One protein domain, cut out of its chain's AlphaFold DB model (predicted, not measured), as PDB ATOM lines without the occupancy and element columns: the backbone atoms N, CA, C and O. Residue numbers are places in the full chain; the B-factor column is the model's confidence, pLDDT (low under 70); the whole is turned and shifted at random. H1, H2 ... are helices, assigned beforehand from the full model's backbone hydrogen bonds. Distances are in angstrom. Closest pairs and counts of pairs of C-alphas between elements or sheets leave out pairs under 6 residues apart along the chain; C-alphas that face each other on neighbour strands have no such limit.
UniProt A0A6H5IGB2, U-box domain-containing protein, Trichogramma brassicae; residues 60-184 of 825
ATOM      1  N   ALA A  60      83.300  88.907 133.278       44.66
ATOM      2  CA  ALA A  60      81.955  88.457 133.645       44.66
ATOM      3  C   ALA A  60      82.008  87.359 134.722       44.66
ATOM      4  O   ALA A  60      81.189  87.358 135.629       44.66
ATOM      5  N   ILE A  61      83.036  86.505 134.679       52.16
ATOM      6  CA  ILE A  61      83.251  85.414 135.644       52.16
ATOM      7  C   ILE A  61      83.687  85.946 137.022       52.16
ATOM      8  O   ILE A  61      83.256  85.412 138.041       52.16
ATOM      9  N   GLU A  62      84.529  86.986 137.081       51.97
ATOM     10  CA  GLU A  62      84.875  87.660 138.349       51.97
ATOM     11  C   GLU A  62      83.668  88.399 138.940       51.97
ATOM     12  O   GLU A  62      83.394  88.270 140.130       51.97
ATOM     13  N   THR A  63      82.882  89.076 138.095       56.31
ATOM     14  CA  THR A  63      81.667  89.782 138.536       56.31
ATOM     15  C   THR A  63      80.593  88.805 139.050       56.31
ATOM     16  O   THR A  63      79.972  89.073 140.072       56.31
ATOM     17  N   GLU A  64      80.419  87.640 138.410       57.00
ATOM     18  CA  GLU A  64      79.514  86.574 138.880       57.00
ATOM     19  C   GLU A  64      79.960  85.961 140.220       57.00
ATOM     20  O   GLU A  64      79.118  85.646 141.061       57.00
ATOM     21  N   LYS A  65      81.272  85.802 140.452       60.81
ATOM     22  CA  LYS A  65      81.806  85.304 141.734       60.81
ATOM     23  C   LYS A  65      81.591  86.293 142.880       60.81
ATOM     24  O   LYS A  65      81.233  85.860 143.973       60.81
ATOM     25  N   ASP A  66      81.770  87.587 142.627       64.44
ATOM     26  CA  ASP A  66      81.536  88.640 143.620       64.44
ATOM     27  C   ASP A  66      80.042  88.784 143.961       64.44
ATOM     28  O   ASP A  66      79.686  88.973 145.123       64.44
ATOM     29  N   GLU A  67      79.145  88.638 142.977       67.81
ATOM     30  CA  GLU A  67      77.694  88.635 143.216       67.81
ATOM     31  C   GLU A  67      77.237  87.413 144.031       67.81
ATOM     32  O   GLU A  67      76.444  87.563 144.963       67.81
ATOM     33  N   LEU A  68      77.786  86.225 143.749       69.12
ATOM     34  CA  LEU A  68      77.546  85.005 144.533       69.12
ATOM     35  C   LEU A  68      78.052  85.129 145.977       69.12
ATOM     36  O   LEU A  68      77.405  84.648 146.908       69.12
ATOM     37  N   PHE A  69      79.208  85.766 146.174       76.88
ATOM     38  CA  PHE A  69      79.775  86.013 147.498       76.88
ATOM     39  C   PHE A  69      78.904  86.974 148.316       76.88
ATOM     40  O   PHE A  69      78.604  86.702 149.477       76.88
ATOM     41  N   ASP A  70      78.430  88.063 147.709       76.38
ATOM     42  CA  ASP A  70      77.522  88.998 148.375       76.38
ATOM     43  C   ASP A  70      76.160  88.370 148.700       76.38
ATOM     44  O   ASP A  70      75.594  88.647 149.760       76.38
ATOM     45  N   GLU A  71      75.635  87.512 147.820       77.75
ATOM     46  CA  GLU A  71      74.400  86.766 148.076       77.75
ATOM     47  C   GLU A  71      74.570  85.785 149.246       77.75
ATOM     48  O   GLU A  71      73.693  85.699 150.108       77.75
ATOM     49  N   LEU A  72      75.723  85.115 149.335       82.88
ATOM     50  CA  LEU A  72      76.074  84.242 150.456       82.88
ATOM     51  C   LEU A  72      76.131  85.017 151.782       82.88
ATOM     52  O   LEU A  72      75.555  84.575 152.774       82.88
ATOM     53  N   ILE A  73      76.787  86.182 151.815       85.56
ATOM     54  CA  ILE A  73      76.855  87.022 153.022       85.56
ATOM     55  C   ILE A  73      75.465  87.536 153.423       85.56
ATOM     56  O   ILE A  73      75.119  87.523 154.608       85.56
ATOM     57  N   ALA A  74      74.644  87.930 152.449       84.94
ATOM     58  CA  ALA A  74      73.277  88.370 152.693       84.94
ATOM     59  C   ALA A  74      72.382  87.249 153.247       84.94
ATOM     60  O   ALA A  74      71.560  87.513 154.121       84.94
ATOM     61  N   ASP A  75      72.533  86.009 152.776       84.50
ATOM     62  CA  ASP A  75      71.751  84.862 153.254       84.50
ATOM     63  C   ASP A  75      72.190  84.388 154.647       84.50
ATOM     64  O   ASP A  75      71.365  84.220 155.551       84.50
ATOM     65  N   VAL A  76      73.503  84.229 154.834       88.75
ATOM     66  CA  VAL A  76      74.103  83.673 156.054       88.75
ATOM     67  C   VAL A  76      74.013  84.652 157.222       88.75
ATOM     68  O   VAL A  76      73.630  84.258 158.324       88.75
ATOM     69  N   PHE A  77      74.337  85.927 156.997       90.19
ATOM     70  CA  PHE A  77      74.449  86.930 158.062       90.19
ATOM     71  C   PHE A  77      73.334  87.980 158.043       90.19
ATOM     72  O   PHE A  77      73.174  88.712 159.021       90.19
ATOM     73  N   GLY A  78      72.561  88.100 156.961       87.69
ATOM     74  CA  GLY A  78      71.537  89.142 156.868       87.69
ATOM     75  C   GLY A  78      72.105  90.558 156.712       87.69
ATOM     76  O   GLY A  78      71.424  91.535 157.038       87.69
ATOM     77  N   ILE A  79      73.352  90.689 156.249       89.56
ATOM     78  CA  ILE A  79      74.045  91.975 156.081       89.56
ATOM     79  C   ILE A  79      74.420  92.223 154.618       89.56
ATOM     80  O   ILE A  79      74.510  91.297 153.817       89.56
ATOM     81  N   THR A  80      74.680  93.478 154.266       86.25
ATOM     82  CA  THR A  80      75.283  93.844 152.981       86.25
ATOM     83  C   THR A  80      76.287  94.979 153.157       86.25
ATOM     84  O   THR A  80      76.072  95.901 153.944       86.25
ATOM     85  N   MET A  81      77.387  94.907 152.405       81.56
ATOM     86  CA  MET A  81      78.430  95.939 152.377       81.56
ATOM     87  C   MET A  81      78.236  96.940 151.228       81.56
ATOM     88  O   MET A  81      78.905  97.970 151.172       81.56
ATOM     89  N   LYS A  82      77.298  96.676 150.304       77.69
ATOM     90  CA  LYS A  82      77.017  97.537 149.148       77.69
ATOM     91  C   LYS A  82      75.895  98.520 149.471       77.69
ATOM     92  O   LYS A  82      74.826  98.137 149.944       77.69
ATOM     93  N   GLN A  83      76.127  99.803 149.193       65.12
ATOM     94  CA  GLN A  83      75.103 100.830 149.363       65.12
ATOM     95  C   GLN A  83      74.004 100.634 148.310       65.12
ATOM     96  O   GLN A  83      74.277 100.445 147.125       65.12
ATOM     97  N   HIS A  84      72.747 100.640 148.745       61.25
ATOM     98  CA  HIS A  84      71.615 100.347 147.871       61.25
ATOM     99  C   HIS A  84      71.414 101.451 146.814       61.25
ATOM    100  O   HIS A  84      71.295 102.635 147.144       61.25
ATOM    101  N   ASN A  85      71.375 101.073 145.530       55.66
ATOM    102  CA  ASN A  85      71.133 102.007 144.428       55.66
ATOM    103  C   ASN A  85      69.676 102.496 144.456       55.66
ATOM    104  O   ASN A  85      68.749 101.701 144.269       55.66
ATOM    105  N   LYS A  86      69.482 103.816 144.619       46.84
ATOM    106  CA  LYS A  86      68.182 104.516 144.573       46.84
ATOM    107  C   LYS A  86      67.421 104.175 143.275       46.84
ATOM    108  O   LYS A  86      67.592 104.845 142.265       46.84
ATOM    109  N   GLY A  87      66.602 103.119 143.287       48.31
ATOM    110  CA  GLY A  87      65.772 102.727 142.138       48.31
ATOM    111  C   GLY A  87      65.313 101.262 142.066       48.31
ATOM    112  O   GLY A  87      64.287 100.998 141.444       48.31
ATOM    113  N   LYS A  88      65.993 100.295 142.707       49.25
ATOM    114  CA  LYS A  88      65.582  98.867 142.693       49.25
ATOM    115  C   LYS A  88      65.075  98.420 144.062       49.25
ATOM    116  O   LYS A  88      65.879  98.322 144.967       49.25
ATOM    117  N   LYS A  89      63.790  98.095 144.255       53.50
ATOM    118  CA  LYS A  89      63.306  97.597 145.566       53.50
ATOM    119  C   LYS A  89      64.156  96.401 146.048       53.50
ATOM    120  O   LYS A  89      64.347  95.478 145.254       53.50
ATOM    121  N   PRO A  90      64.683  96.413 147.289       57.03
ATOM    122  CA  PRO A  90      65.459  95.291 147.808       57.03
ATOM    123  C   PRO A  90      64.590  94.028 147.845       57.03
ATOM    124  O   PRO A  90      63.392  94.094 148.113       57.03
ATOM    125  N   THR A  91      65.180  92.880 147.523       59.75
ATOM    126  CA  THR A  91      64.494  91.578 147.512       59.75
ATOM    127  C   THR A  91      64.360  90.970 148.908       59.75
ATOM    128  O   THR A  91      63.507  90.109 149.093       59.75
ATOM    129  N   ARG A  92      65.177  91.418 149.874       71.19
ATOM    130  CA  ARG A  92      65.220  90.963 151.274       71.19
ATOM    131  C   ARG A  92      65.505  92.139 152.217       71.19
ATOM    132  O   ARG A  92      66.110  93.130 151.801       71.19
ATOM    133  N   GLN A  93      65.091  92.030 153.478       77.88
ATOM    134  CA  GLN A  93      65.436  92.995 154.529       77.88
ATOM    135  C   GLN A  93      66.838  92.679 155.070       77.88
ATOM    136  O   GLN A  93      67.044  91.624 155.658       77.88
ATOM    137  N   LEU A  94      67.796  93.582 154.841       84.19
ATOM    138  CA  LEU A  94      69.206  93.427 155.222       84.19
ATOM    139  C   LEU A  94      69.689  94.643 156.023       84.19
ATOM    140  O   LEU A  94      69.122  95.737 155.909       84.19
ATOM    141  N   ILE A  95      70.760  94.452 156.793       84.81
ATOM    142  CA  ILE A  95      71.473  95.519 157.507       84.81
ATOM    143  C   ILE A  95      72.667  95.981 156.672       84.81
ATOM    144  O   ILE A  95      73.489  95.169 156.250       84.81
ATOM    145  N   TYR A  96      72.768  97.288 156.435       86.44
ATOM    146  CA  TYR A  96      73.923  97.863 155.748       86.44
ATOM    147  C   TYR A  96      75.062  98.117 156.736       86.44
ATOM    148  O   TYR A  96      74.855  98.778 157.752       86.44
ATOM    149  N   ILE A  97      76.260  97.627 156.413       84.50
ATOM    150  CA  ILE A  97      77.474  97.865 157.199       84.50
ATOM    151  C   ILE A  97      78.570  98.349 156.264       84.50
ATOM    152  O   ILE A  97      78.937  97.665 155.310       84.50
ATOM    153  N   ASN A  98      79.091  99.539 156.542       84.25
ATOM    154  CA  ASN A  98      80.177 100.114 155.765       84.25
ATOM    155  C   ASN A  98      81.524  99.591 156.281       84.25
ATOM    156  O   ASN A  98      82.152 100.227 157.122       84.25
ATOM    157  N   ALA A  99      81.948  98.437 155.772       83.69
ATOM    158  CA  ALA A  99      83.212  97.811 156.134       83.69
ATOM    159  C   ALA A  99      84.022  97.426 154.890       83.69
ATOM    160  O   ALA A  99      83.477  97.134 153.828       83.69
ATOM    161  N   THR A 100      85.347  97.413 155.039       81.94
ATOM    162  CA  THR A 100      86.309  97.082 153.975       81.94
ATOM    163  C   THR A 100      86.481  95.579 153.754       81.94
ATOM    164  O   THR A 100      87.107  95.174 152.779       81.94
ATOM    165  N   SER A 101      85.972  94.753 154.670       86.62
ATOM    166  CA  SER A 101      86.128  93.299 154.670       86.62
ATOM    167  C   SER A 101      85.008  92.617 155.468       86.62
ATOM    168  O   SER A 101      84.383  93.225 156.340       86.62
ATOM    169  N   VAL A 102      84.745  91.339 155.170       83.81
ATOM    170  CA  VAL A 102      83.639  90.564 155.769       83.81
ATOM    171  C   VAL A 102      83.838  90.299 157.259       83.81
ATOM    172  O   VAL A 102      82.883  90.382 158.025       83.81
ATOM    173  N   ASP A 103      85.066  90.010 157.684       85.31
ATOM    174  CA  ASP A 103      85.414  89.836 159.098       85.31
ATOM    175  C   ASP A 103      85.066  91.091 159.910       85.31
ATOM    176  O   ASP A 103      84.420  91.000 160.956       85.31
ATOM    177  N   ARG A 104      85.407  92.268 159.375       86.69
ATOM    178  CA  ARG A 104      85.104  93.557 159.988       86.69
ATOM    179  C   ARG A 104      83.611  93.856 159.965       86.69
ATOM    180  O   ARG A 104      83.084  94.315 160.973       86.69
ATOM    181  N   ALA A 105      82.930  93.557 158.858       87.94
ATOM    182  CA  ALA A 105      81.487  93.746 158.731       87.94
ATOM    183  C   ALA A 105      80.710  92.920 159.768       87.94
ATOM    184  O   ALA A 105      79.808  93.434 160.426       87.94
ATOM    185  N   ILE A 106      81.083  91.649 159.948       89.94
ATOM    186  CA  ILE A 106      80.469  90.759 160.941       89.94
ATOM    187  C   ILE A 106      80.789  91.246 162.353       89.94
ATOM    188  O   ILE A 106      79.890  91.326 163.182       89.94
ATOM    189  N   PHE A 107      82.036  91.630 162.631       87.56
ATOM    190  CA  PHE A 107      82.394  92.165 163.944       87.56
ATOM    191  C   PHE A 107      81.590  93.430 164.287       87.56
ATOM    192  O   PHE A 107      81.013  93.522 165.367       87.56
ATOM    193  N   GLU A 108      81.462  94.375 163.351       87.69
ATOM    194  CA  GLU A 108      80.632  95.571 163.536       87.69
ATOM    195  C   GLU A 108      79.147  95.228 163.692       87.69
ATOM    196  O   GLU A 108      78.474  95.839 164.523       87.69
ATOM    197  N   ARG A 109      78.639  94.203 162.988       91.00
ATOM    198  CA  ARG A 109      77.269  93.695 163.172       91.00
ATOM    199  C   ARG A 109      77.027  93.202 164.595       91.00
ATOM    200  O   ARG A 109      75.935  93.421 165.124       91.00
ATOM    201  N   LEU A 110      77.998  92.512 165.189       88.75
ATOM    202  CA  LEU A 110      77.884  91.949 166.536       88.75
ATOM    203  C   LEU A 110      77.870  93.027 167.624       88.75
ATOM    204  O   LEU A 110      77.240  92.814 168.653       88.75
ATOM    205  N   LEU A 111      78.498  94.183 167.384       87.38
ATOM    206  CA  LEU A 111      78.520  95.318 168.317       87.38
ATOM    207  C   LEU A 111      77.222  96.148 168.322       87.38
ATOM    208  O   LEU A 111      77.058  97.039 169.158       87.38
ATOM    209  N   LEU A 112      76.300  95.912 167.379       87.31
ATOM    210  CA  LEU A 112      75.051  96.669 167.292       87.31
ATOM    211  C   LEU A 112      74.061  96.229 168.374       87.31
ATOM    212  O   LEU A 112      73.456  95.165 168.260       87.31
ATOM    213  N   THR A 113      73.802  97.094 169.355       83.56
ATOM    214  CA  THR A 113      72.797  96.858 170.408       83.56
ATOM    215  C   THR A 113      71.354  96.932 169.899       83.56
ATOM    216  O   THR A 113      70.473  96.293 170.466       83.56
ATOM    217  N   GLU A 114      71.103  97.670 168.811       83.94
ATOM    218  CA  GLU A 114      69.782  97.795 168.175       83.94
ATOM    219  C   GLU A 114      69.840  97.543 166.652       83.94
ATOM    220  O   GLU A 114      69.677  98.476 165.857       83.94
ATOM    221  N   PRO A 115      70.024  96.289 166.196       85.88
ATOM    222  CA  PRO A 115      70.196  95.969 164.772       85.88
ATOM    223  C   PRO A 115      69.018  96.407 163.887       85.88
ATOM    224  O   PRO A 115      69.203  96.807 162.738       85.88
ATOM    225  N   LYS A 116      67.795  96.407 164.436       84.44
ATOM    226  CA  LYS A 116      66.564  96.831 163.745       84.44
ATOM    227  C   LYS A 116      66.609  98.291 163.266       84.44
ATOM    228  O   LYS A 116      65.930  98.637 162.300       84.44
ATOM    229  N   SER A 117      67.395  99.145 163.925       82.38
ATOM    230  CA  SER A 117      67.546 100.558 163.548       82.38
ATOM    231  C   SER A 117      68.310 100.752 162.229       82.38
ATOM    232  O   SER A 117      68.063 101.736 161.534       82.38
ATOM    233  N   MET A 118      69.153  99.782 161.851       81.25
ATOM    234  CA  MET A 118      70.065  99.829 160.699       81.25
ATOM    235  C   MET A 118      69.532  99.093 159.452       81.25
ATOM    236  O   MET A 118      70.277  98.829 158.507       81.25
ATOM    237  N   LEU A 119      68.240  98.741 159.431       82.06
ATOM    238  CA  LEU A 119      67.599  98.099 158.279       82.06
ATOM    239  C   LEU A 119      67.497  99.054 157.080       82.06
ATOM    240  O   LEU A 119      67.034 100.187 157.210       82.06
ATOM    241  N   ILE A 120      67.842  98.555 155.891       75.19
ATOM    242  CA  ILE A 120      67.852  99.334 154.638       75.19
ATOM    243  C   ILE A 120      66.439  99.758 154.192       75.19
ATOM    244  O   ILE A 120      66.274 100.808 153.575       75.19
ATOM    245  N   SER A 121      65.407  98.966 154.507       66.69
ATOM    246  CA  SER A 121      64.001  99.287 154.221       66.69
ATOM    247  C   SER A 121      63.113  98.893 155.396       66.69
ATOM    248  O   SER A 121      63.126  97.740 155.820       66.69
ATOM    249  N   LYS A 122      62.312  99.844 155.895       57.91
ATOM    250  CA  LYS A 122      61.298  99.618 156.943       57.91
ATOM    251  C   LYS A 122      59.926  99.223 156.377       57.91
ATOM    252  O   LYS A 122      59.030  98.890 157.145       57.91
ATOM    253  N   GLU A 123      59.753  99.262 155.054       54.41
ATOM    254  CA  GLU A 123      58.494  98.930 154.376       54.41
ATOM    255  C   GLU A 123      58.493  97.478 153.881       54.41
ATOM    256  O   GLU A 123      59.488  96.990 153.334       54.41
ATOM    257  N   ASN A 124      57.361  96.798 154.085       50.25
ATOM    258  CA  ASN A 124      57.160  95.378 153.811       50.25
ATOM    259  C   ASN A 124      57.361  95.070 152.316       50.25
ATOM    260  O   ASN A 124      56.533  95.414 151.466       50.25
ATOM    261  N   THR A 125      58.450  94.395 151.966       54.25
ATOM    262  CA  THR A 125      58.666  93.899 150.608       54.25
ATOM    263  C   THR A 125      57.835  92.631 150.415       54.25
ATOM    264  O   THR A 125      58.218  91.553 150.846       54.25
ATOM    265  N   LYS A 126      56.668  92.763 149.768       51.03
ATOM    266  CA  LYS A 126      55.820  91.649 149.286       51.03
ATOM    267  C   LYS A 126      55.272  90.675 150.357       51.03
ATOM    268  O   LYS A 126      55.053  89.512 150.041       51.03
ATOM    269  N   GLY A 127      55.006  91.130 151.584       52.16
ATOM    270  CA  GLY A 127      54.332  90.306 152.604       52.16
ATOM    271  C   GLY A 127      55.173  89.158 153.178       52.16
ATOM    272  O   GLY A 127      54.606  88.197 153.682       52.16
ATOM    273  N   GLN A 128      56.504  89.242 153.082       57.50
ATOM    274  CA  GLN A 128      57.420  88.357 153.804       57.50
ATOM    275  C   GLN A 128      57.687  88.919 155.206       57.50
ATOM    276  O   GLN A 128      57.974  90.108 155.336       57.50
ATOM    277  N   ASP A 129      57.598  88.072 156.233       61.50
ATOM    278  CA  ASP A 129      57.932  88.437 157.613       61.50
ATOM    279  C   ASP A 129      59.419  88.807 157.752       61.50
ATOM    280  O   ASP A 129      60.284  88.247 157.072       61.50
ATOM    281  N   LEU A 130      59.719  89.759 158.646       71.94
ATOM    282  CA  LEU A 130      61.092  90.121 159.010       71.94
ATOM    283  C   LEU A 130      61.792  88.894 159.601       71.94
ATOM    284  O   LEU A 130      61.396  88.401 160.657       71.94
ATOM    285  N   ASP A 131      62.856  88.443 158.939       83.00
ATOM    286  CA  ASP A 131      63.692  87.344 159.414       83.00
ATOM    287  C   ASP A 131      64.294  87.699 160.785       83.00
ATOM    288  O   ASP A 131      65.062  88.658 160.926       83.00
ATOM    289  N   SER A 132      63.919  86.927 161.809       85.00
ATOM    290  CA  SER A 132      64.318  87.150 163.202       85.00
ATOM    291  C   SER A 132      65.834  87.092 163.392       85.00
ATOM    292  O   SER A 132      66.364  87.767 164.274       85.00
ATOM    293  N   HIS A 133      66.542  86.360 162.526       90.00
ATOM    294  CA  HIS A 133      68.002  86.290 162.508       90.00
ATOM    295  C   HIS A 133      68.653  87.636 162.190       90.00
ATOM    296  O   HIS A 133      69.607  88.044 162.849       90.00
ATOM    297  N   VAL A 134      68.103  88.375 161.218       87.31
ATOM    298  CA  VAL A 134      68.667  89.653 160.752       87.31
ATOM    299  C   VAL A 134      68.721  90.665 161.889       87.31
ATOM    300  O   VAL A 134      69.682  91.425 161.993       87.31
ATOM    301  N   VAL A 135      67.726  90.654 162.776       87.75
ATOM    302  CA  VAL A 135      67.610  91.588 163.904       87.75
ATOM    303  C   VAL A 135      68.016  90.998 165.256       87.75
ATOM    304  O   VAL A 135      67.835  91.665 166.273       87.75
ATOM    305  N   GLN A 136      68.592  89.791 165.280       89.94
ATOM    306  CA  GLN A 136      69.032  89.135 166.510       89.94
ATOM    307  C   GLN A 136      70.086  89.986 167.237       89.94
ATOM    308  O   GLN A 136      71.083  90.417 166.643       89.94
ATOM    309  N   THR A 137      69.835  90.239 168.520       87.38
ATOM    310  CA  THR A 137      70.694  91.026 169.413       87.38
ATOM    311  C   THR A 137      71.696  90.159 170.158       87.38
ATOM    312  O   THR A 137      72.765  90.652 170.503       87.38
ATOM    313  N   GLU A 138      71.357  88.893 170.420       87.19
ATOM    314  CA  GLU A 138      72.203  87.956 171.157       87.19
ATOM    315  C   GLU A 138      73.231  87.289 170.240       87.19
ATOM    316  O   GLU A 138      72.907  86.740 169.186       87.19
ATOM    317  N   ILE A 139      74.491  87.299 170.667       88.56
ATOM    318  CA  ILE A 139      75.625  86.946 169.803       88.56
ATOM    319  C   ILE A 139      75.687  85.457 169.502       88.56
ATOM    320  O   ILE A 139      75.828  85.070 168.344       88.56
ATOM    321  N   ILE A 140      75.584  84.612 170.530       87.88
ATOM    322  CA  ILE A 140      75.695  83.159 170.365       87.88
ATOM    323  C   ILE A 140      74.554  82.612 169.486       87.88
ATOM    324  O   ILE A 140      74.871  81.906 168.529       87.88
ATOM    325  N   PRO A 141      73.269  82.973 169.700       88.75
ATOM    326  CA  PRO A 141      72.185  82.573 168.801       88.75
ATOM    327  C   PRO A 141      72.378  83.065 167.364       88.75
ATOM    328  O   PRO A 141      72.170  82.296 166.430       88.75
ATOM    329  N   TYR A 142      72.823  84.313 167.176       91.81
ATOM    330  CA  TYR A 142      73.095  84.856 165.843       91.81
ATOM    331  C   TYR A 142      74.233  84.106 165.138       91.81
ATOM    332  O   TYR A 142      74.104  83.699 163.989       91.81
ATOM    333  N   LEU A 143      75.360  83.866 165.804       91.19
ATOM    334  CA  LEU A 143      76.481  83.151 165.190       91.19
ATOM    335  C   LEU A 143      76.160  81.671 164.947       91.19
ATOM    336  O   LEU A 143      76.589  81.121 163.933       91.19
ATOM    337  N   PHE A 144      75.376  81.043 165.825       89.12
ATOM    338  CA  PHE A 144      74.916  79.666 165.652       89.12
ATOM    339  C   PHE A 144      73.977  79.522 164.451       89.12
ATOM    340  O   PHE A 144      74.229  78.690 163.585       89.12
ATOM    341  N   GLU A 145      72.951  80.369 164.337       89.94
ATOM    342  CA  GLU A 145      72.055  80.352 163.174       89.94
ATOM    343  C   GLU A 145      72.815  80.708 161.885       89.94
ATOM    344  O   GLU A 145      72.600  80.076 160.851       89.94
ATOM    345  N   SER A 146      73.789  81.629 161.945       92.12
ATOM    346  CA  SER A 146      74.679  81.918 160.808       92.12
ATOM    347  C   SER A 146      75.463  80.669 160.391       92.12
ATOM    348  O   SER A 146      75.559  80.345 159.209       92.12
ATOM    349  N   TYR A 147      75.984  79.906 161.355       90.31
ATOM    350  CA  TYR A 147      76.667  78.645 161.080       90.31
ATOM    351  C   TYR A 147      75.722  77.603 160.462       90.31
ATOM    352  O   TYR A 147      76.073  76.969 159.467       90.31
ATOM    353  N   SER A 148      74.506  77.455 160.993       88.56
ATOM    354  CA  SER A 148      73.489  76.540 160.459       88.56
ATOM    355  C   SER A 148      73.062  76.901 159.037       88.56
ATOM    356  O   SER A 148      72.895  76.011 158.202       88.56
ATOM    357  N   ARG A 149      72.932  78.194 158.721       89.81
ATOM    358  CA  ARG A 149      72.677  78.674 157.354       89.81
ATOM    359  C   ARG A 149      73.843  78.358 156.430       89.81
ATOM    360  O   ARG A 149      73.626  77.804 155.356       89.81
ATOM    361  N   LEU A 150      75.074  78.601 156.878       88.44
ATOM    362  CA  LEU A 150      76.283  78.270 156.123       88.44
ATOM    363  C   LEU A 150      76.367  76.770 155.788       88.44
ATOM    364  O   LEU A 150      76.798  76.414 154.694       88.44
ATOM    365  N   GLN A 151      75.913  75.881 156.681       83.12
ATOM    366  CA  GLN A 151      75.885  74.431 156.436       83.12
ATOM    367  C   GLN A 151      74.939  74.003 155.300       83.12
ATOM    368  O   GLN A 151      75.117  72.918 154.747       83.12
ATOM    369  N   ARG A 152      73.954  74.833 154.923       83.44
ATOM    370  CA  ARG A 152      73.033  74.541 153.808       83.44
ATOM    371  C   ARG A 152      73.724  74.638 152.444       83.44
ATOM    372  O   ARG A 152      73.249  74.049 151.474       83.44
ATOM    373  N   TYR A 153      74.860  75.330 152.370       79.69
ATOM    374  CA  TYR A 153      75.653  75.462 151.154       79.69
ATOM    375  C   TYR A 153      76.559  74.238 150.976       79.69
ATOM    376  O   TYR A 153      77.518  74.028 151.721       79.69
ATOM    377  N   ARG A 154      76.252  73.402 149.972       63.84
ATOM    378  CA  ARG A 154      77.098  72.253 149.625       63.84
ATOM    379  C   ARG A 154      78.416  72.716 149.015       63.84
ATOM    380  O   ARG A 154      78.455  73.592 148.154       63.84
ATOM    381  N   ILE A 155      79.477  72.032 149.425       60.78
ATOM    382  CA  ILE A 155      80.814  72.120 148.849       60.78
ATOM    383  C   ILE A 155      80.721  71.669 147.386       60.78
ATOM    384  O   ILE A 155      80.672  70.477 147.094       60.78
ATOM    385  N   SER A 156      80.635  72.624 146.466       58.03
ATOM    386  CA  SER A 156      80.853  72.398 145.038       58.03
ATOM    387  C   SER A 156      82.163  73.066 144.630       58.03
ATOM    388  O   SER A 156      82.600  74.035 145.262       58.03
ATOM    389  N   ASP A 157      82.809  72.494 143.616       50.25
ATOM    390  CA  ASP A 157      84.161  72.849 143.184       50.25
ATOM    391  C   ASP A 157      84.221  74.340 142.790       50.25
ATOM    392  O   ASP A 157      83.685  74.754 141.757       50.25
ATOM    393  N   GLY A 158      84.794  75.164 143.677       59.28
ATOM    394  CA  GLY A 158      84.928  76.620 143.528       59.28
ATOM    395  C   GLY A 158      84.421  77.488 144.693       59.28
ATOM    396  O   GLY A 158      84.895  78.612 144.823       59.28
ATOM    397  N   ALA A 159      83.518  77.000 145.558       63.91
ATOM    398  CA  ALA A 159      82.994  77.763 146.714       63.91
ATOM    399  C   ALA A 159      83.524  77.273 148.081       63.91
ATOM    400  O   ALA A 159      83.265  77.898 149.111       63.91
ATOM    401  N   HIS A 160      84.277  76.168 148.095       74.38
ATOM    402  CA  HIS A 160      84.814  75.540 149.306       74.38
ATOM    403  C   HIS A 160      85.633  76.507 150.170       74.38
ATOM    404  O   HIS A 160      85.358  76.654 151.358       74.38
ATOM    405  N   ASP A 161      86.594  77.209 149.564       76.00
ATOM    406  CA  ASP A 161      87.531  78.069 150.298       76.00
ATOM    407  C   ASP A 161      86.830  79.280 150.919       76.00
ATOM    408  O   ASP A 161      87.157  79.708 152.024       76.00
ATOM    409  N   THR A 162      85.798  79.787 150.242       79.25
ATOM    410  CA  THR A 162      84.941  80.866 150.743       79.25
ATOM    411  C   THR A 162      84.109  80.404 151.937       79.25
ATOM    412  O   THR A 162      84.095  81.064 152.977       79.25
ATOM    413  N   VAL A 163      83.446  79.249 151.819       83.25
ATOM    414  CA  VAL A 163      82.634  78.671 152.899       83.25
ATOM    415  C   VAL A 163      83.504  78.332 154.114       83.25
ATOM    416  O   VAL A 163      83.115  78.623 155.242       83.25
ATOM    417  N   GLU A 164      84.701  77.779 153.908       83.88
ATOM    418  CA  GLU A 164      85.669  77.505 154.978       83.88
ATOM    419  C   GLU A 164      86.195  78.796 155.625       83.88
ATOM    420  O   GLU A 164      86.309  78.873 156.848       83.88
ATOM    421  N   SER A 165      86.459  79.845 154.842       85.50
ATOM    422  CA  SER A 165      86.854  81.152 155.380       85.50
ATOM    423  C   SER A 165      85.755  81.757 156.257       85.50
ATOM    424  O   SER A 165      86.023  82.189 157.378       85.50
ATOM    425  N   ILE A 166      84.499  81.735 155.803       87.25
ATOM    426  CA  ILE A 166      83.357  82.228 156.587       87.25
ATOM    427  C   ILE A 166      83.157  81.379 157.847       87.25
ATOM    428  O   ILE A 166      82.938  81.926 158.928       87.25
ATOM    429  N   ARG A 167      83.307  80.054 157.746       89.38
ATOM    430  CA  ARG A 167      83.272  79.142 158.897       89.38
ATOM    431  C   ARG A 167      84.300  79.541 159.952       89.38
ATOM    432  O   ARG A 167      83.950  79.656 161.126       89.38
ATOM    433  N   LYS A 168      85.544  79.809 159.544       88.38
ATOM    434  CA  LYS A 168      86.606  80.289 160.442       88.38
ATOM    435  C   LYS A 168      86.253  81.629 161.082       88.38
ATOM    436  O   LYS A 168      86.473  81.784 162.280       88.38
ATOM    437  N   ILE A 169      85.664  82.562 160.331       89.00
ATOM    438  CA  ILE A 169      85.217  83.857 160.870       89.00
ATOM    439  C   ILE A 169      84.138  83.658 161.942       89.00
ATOM    440  O   ILE A 169      84.243  84.247 163.020       89.00
ATOM    441  N   ILE A 170      83.136  82.805 161.701       90.44
ATOM    442  CA  ILE A 170      82.091  82.504 162.693       90.44
ATOM    443  C   ILE A 170      82.715  81.905 163.959       90.44
ATOM    444  O   ILE A 170      82.471  82.403 165.057       90.44
ATOM    445  N   MET A 171      83.572  80.890 163.813       87.12
ATOM    446  CA  MET A 171      84.233  80.236 164.948       87.12
ATOM    447  C   MET A 171      85.130  81.199 165.738       87.12
ATOM    448  O   MET A 171      85.134  81.171 166.967       87.12
ATOM    449  N   CYS A 172      85.853  82.089 165.051       87.94
ATOM    450  CA  CYS A 172      86.690  83.109 165.677       87.94
ATOM    451  C   CYS A 172      85.857  84.107 166.495       87.94
ATOM    452  O   CYS A 172      86.215  84.428 167.630       87.94
ATOM    453  N   ASN A 173      84.706  84.538 165.973       89.12
ATOM    454  CA  ASN A 173      83.801  85.431 166.694       89.12
ATOM    455  C   ASN A 173      83.127  84.742 167.893       89.12
ATOM    456  O   ASN A 173      83.025  85.361 168.948       89.12
ATOM    457  N   ILE A 174      82.753  83.457 167.791       87.62
ATOM    458  CA  ILE A 174      82.255  82.677 168.944       87.62
ATOM    459  C   ILE A 174      83.344  82.564 170.021       87.62
ATOM    460  O   ILE A 174      83.076  82.789 171.200       87.62
ATOM    461  N   SER A 175      84.585  82.259 169.624       85.75
ATOM    462  CA  SER A 175      85.727  82.199 170.545       85.75
ATOM    463  C   SER A 175      85.946  83.538 171.248       85.75
ATOM    464  O   SER A 175      86.088  83.575 172.467       85.75
ATOM    465  N   THR A 176      85.915  84.640 170.497       86.69
ATOM    466  CA  THR A 176      86.075  86.000 171.035       86.69
ATOM    467  C   THR A 176      84.961  86.332 172.026       86.69
ATOM    468  O   THR A 176      85.241  86.811 173.122       86.69
ATOM    469  N   ALA A 177      83.715  85.995 171.687       85.44
ATOM    470  CA  ALA A 177      82.552  86.183 172.548       85.44
ATOM    471  C   ALA A 177      82.665  85.410 173.875       85.44
ATOM    472  O   ALA A 177      82.225  85.884 174.918       85.44
ATOM    473  N   LEU A 178      83.262  84.216 173.869       84.94
ATOM    474  CA  LEU A 178      83.427  83.400 175.075       84.94
ATOM    475  C   LEU A 178      84.666  83.767 175.905       84.94
ATOM    476  O   LEU A 178      84.640  83.622 177.125       84.94
ATOM    477  N   GLN A 179      85.749  84.211 175.266       83.31
ATOM    478  CA  GLN A 179      87.012  84.534 175.941       83.31
ATOM    479  C   GLN A 179      87.072  85.977 176.443       83.31
ATOM    480  O   GLN A 179      87.732  86.238 177.446       83.31
ATOM    481  N   VAL A 180      86.391  86.907 175.767       83.25
ATOM    482  CA  VAL A 180      86.388  88.335 176.111       83.25
ATOM    483  C   VAL A 180      84.944  88.858 176.183       83.25
ATOM    484  O   VAL A 180      84.531  89.677 175.360       83.25
ATOM    485  N   PRO A 181      84.145  88.390 177.163       74.81
ATOM    486  CA  PRO A 181      82.718  88.719 177.254       74.81
ATOM    487  C   PRO A 181      82.449  90.220 177.465       74.81
ATOM    488  O   PRO A 181      81.388  90.711 177.079       74.81
ATOM    489  N   ASP A 182      83.413  90.970 178.010       79.25
ATOM    490  CA  ASP A 182      83.289  92.412 178.267       79.25
ATOM    491  C   ASP A 182      83.097  93.245 176.989       79.25
ATOM    492  O   ASP A 182      82.486  94.309 177.041       79.25
ATOM    493  N   ILE A 183      83.560  92.757 175.828       80.25
ATOM    494  CA  ILE A 183      83.349  93.429 174.530       80.25
ATOM    495  C   ILE A 183      81.850  93.514 174.195       80.25
ATOM    496  O   ILE A 183      81.414  94.429 173.498       80.25
ATOM    497  N   PHE A 184      81.055  92.584 174.722       77.56
ATOM    498  CA  PHE A 184      79.660  92.371 174.356       77.56
ATOM    499  C   PHE A 184      78.712  92.426 175.558       77.56
ATOM    500  O   PHE A 184      77.627  91.838 175.535       77.56
TER     501      PHE A 184
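What this domain is: This is residues 60 to 184 of the 825 residues of the protein "U-box domain-containing protein" of Trichogramma brassicae (UniProt A0A6H5IGB2). Two helices, H4 and H5, lie side by side as a helical hairpin, H1 meets H4 at a slant with its last residues, 75 to 77, and the short H2 lies near H1, H4 and H5. Two long stretches with no named element, residues 78 to 101 and 119 to 138, run from near the middle of the domain, 4 A and 8 A from the mean of the C-alphas at their nearest, out to 23 A and 22 A from it, while little H6 follows the last residues of H5. The printed part has 125 residues with six named helices, H1 to H6 in chain order, and no named strand; its class is all helix. The whole is compact, with a radius of gyration of the C-alphas of 14.7 A and spans of 44 by 37 by 26 A.

How they stand to each other: Start with H1, residues 60 to 77, and go on to H2, residues 102 to 110: they are close but not clearly touching, with C-alphas of Phe 77 and Ile 106 closest at 7.7 A. In the link between them, residues 79 to 80 pair in parallel with residues 95 to 96. H3, residues 115 to 118, is close to H2 but not clearly touching it, the closest C-alphas being those of Arg 109 and Pro 115, 7.6 A apart. At H4, residues 139 to 151, look at residues 146 to 150: these alone touch residues 75 to 77 of H1, with C-alphas of Val 76 and Ser 146 closest at 5.1 A, at a steep tilt of 44 degrees, opposite ways. H5, residues 160 to 179, forms a helical hairpin with H4; they touch, closest at the C-alphas of Leu 143 and Ile 170, 6.2 A, with a shallow tilt of 17 degrees, opposite ways. H2 and H5 are close but not clearly touching, with C-alphas of Asp 103 and Ile 169 closest at 6.2 A; their steep tilt of 37 degrees is only just past shallow. H6, residues 181 to 184, is close to H5 but not clearly touching it, with C-alphas of Ala 177 and Phe 184 closest at 7.1 A. In H1, H2, H4 and H5 every O i to N i+4 pair is within hydrogen-bond range; H3 and H6 are too short for such a pair.

Where its parts are: Find C-alpha 60 at (81.955, 88.457, 133.645); from there H1 runs 25.6 A to C-alpha 77. H2 measures 12.3 A, and H4 runs 18.3 A from C-alpha 139 at (75.625, 86.946, 169.803). H5, the longest helix, covers 28.2 A, and H3 and H6 measure 5.6 A each. H6 ends at C-alpha 184, (79.660, 92.371, 174.356).

The domain as a whole: The two C-alphas farthest apart, those of Ala 60 and Asp 182, are 44.8 A apart. The printed part has no cut, and the links H1 to H2 and H3 to H4 are long. Look for low confidence, pLDDT under 70, at residues 60 to 68, 83 to 91, 121 to 129 and 154 to 159.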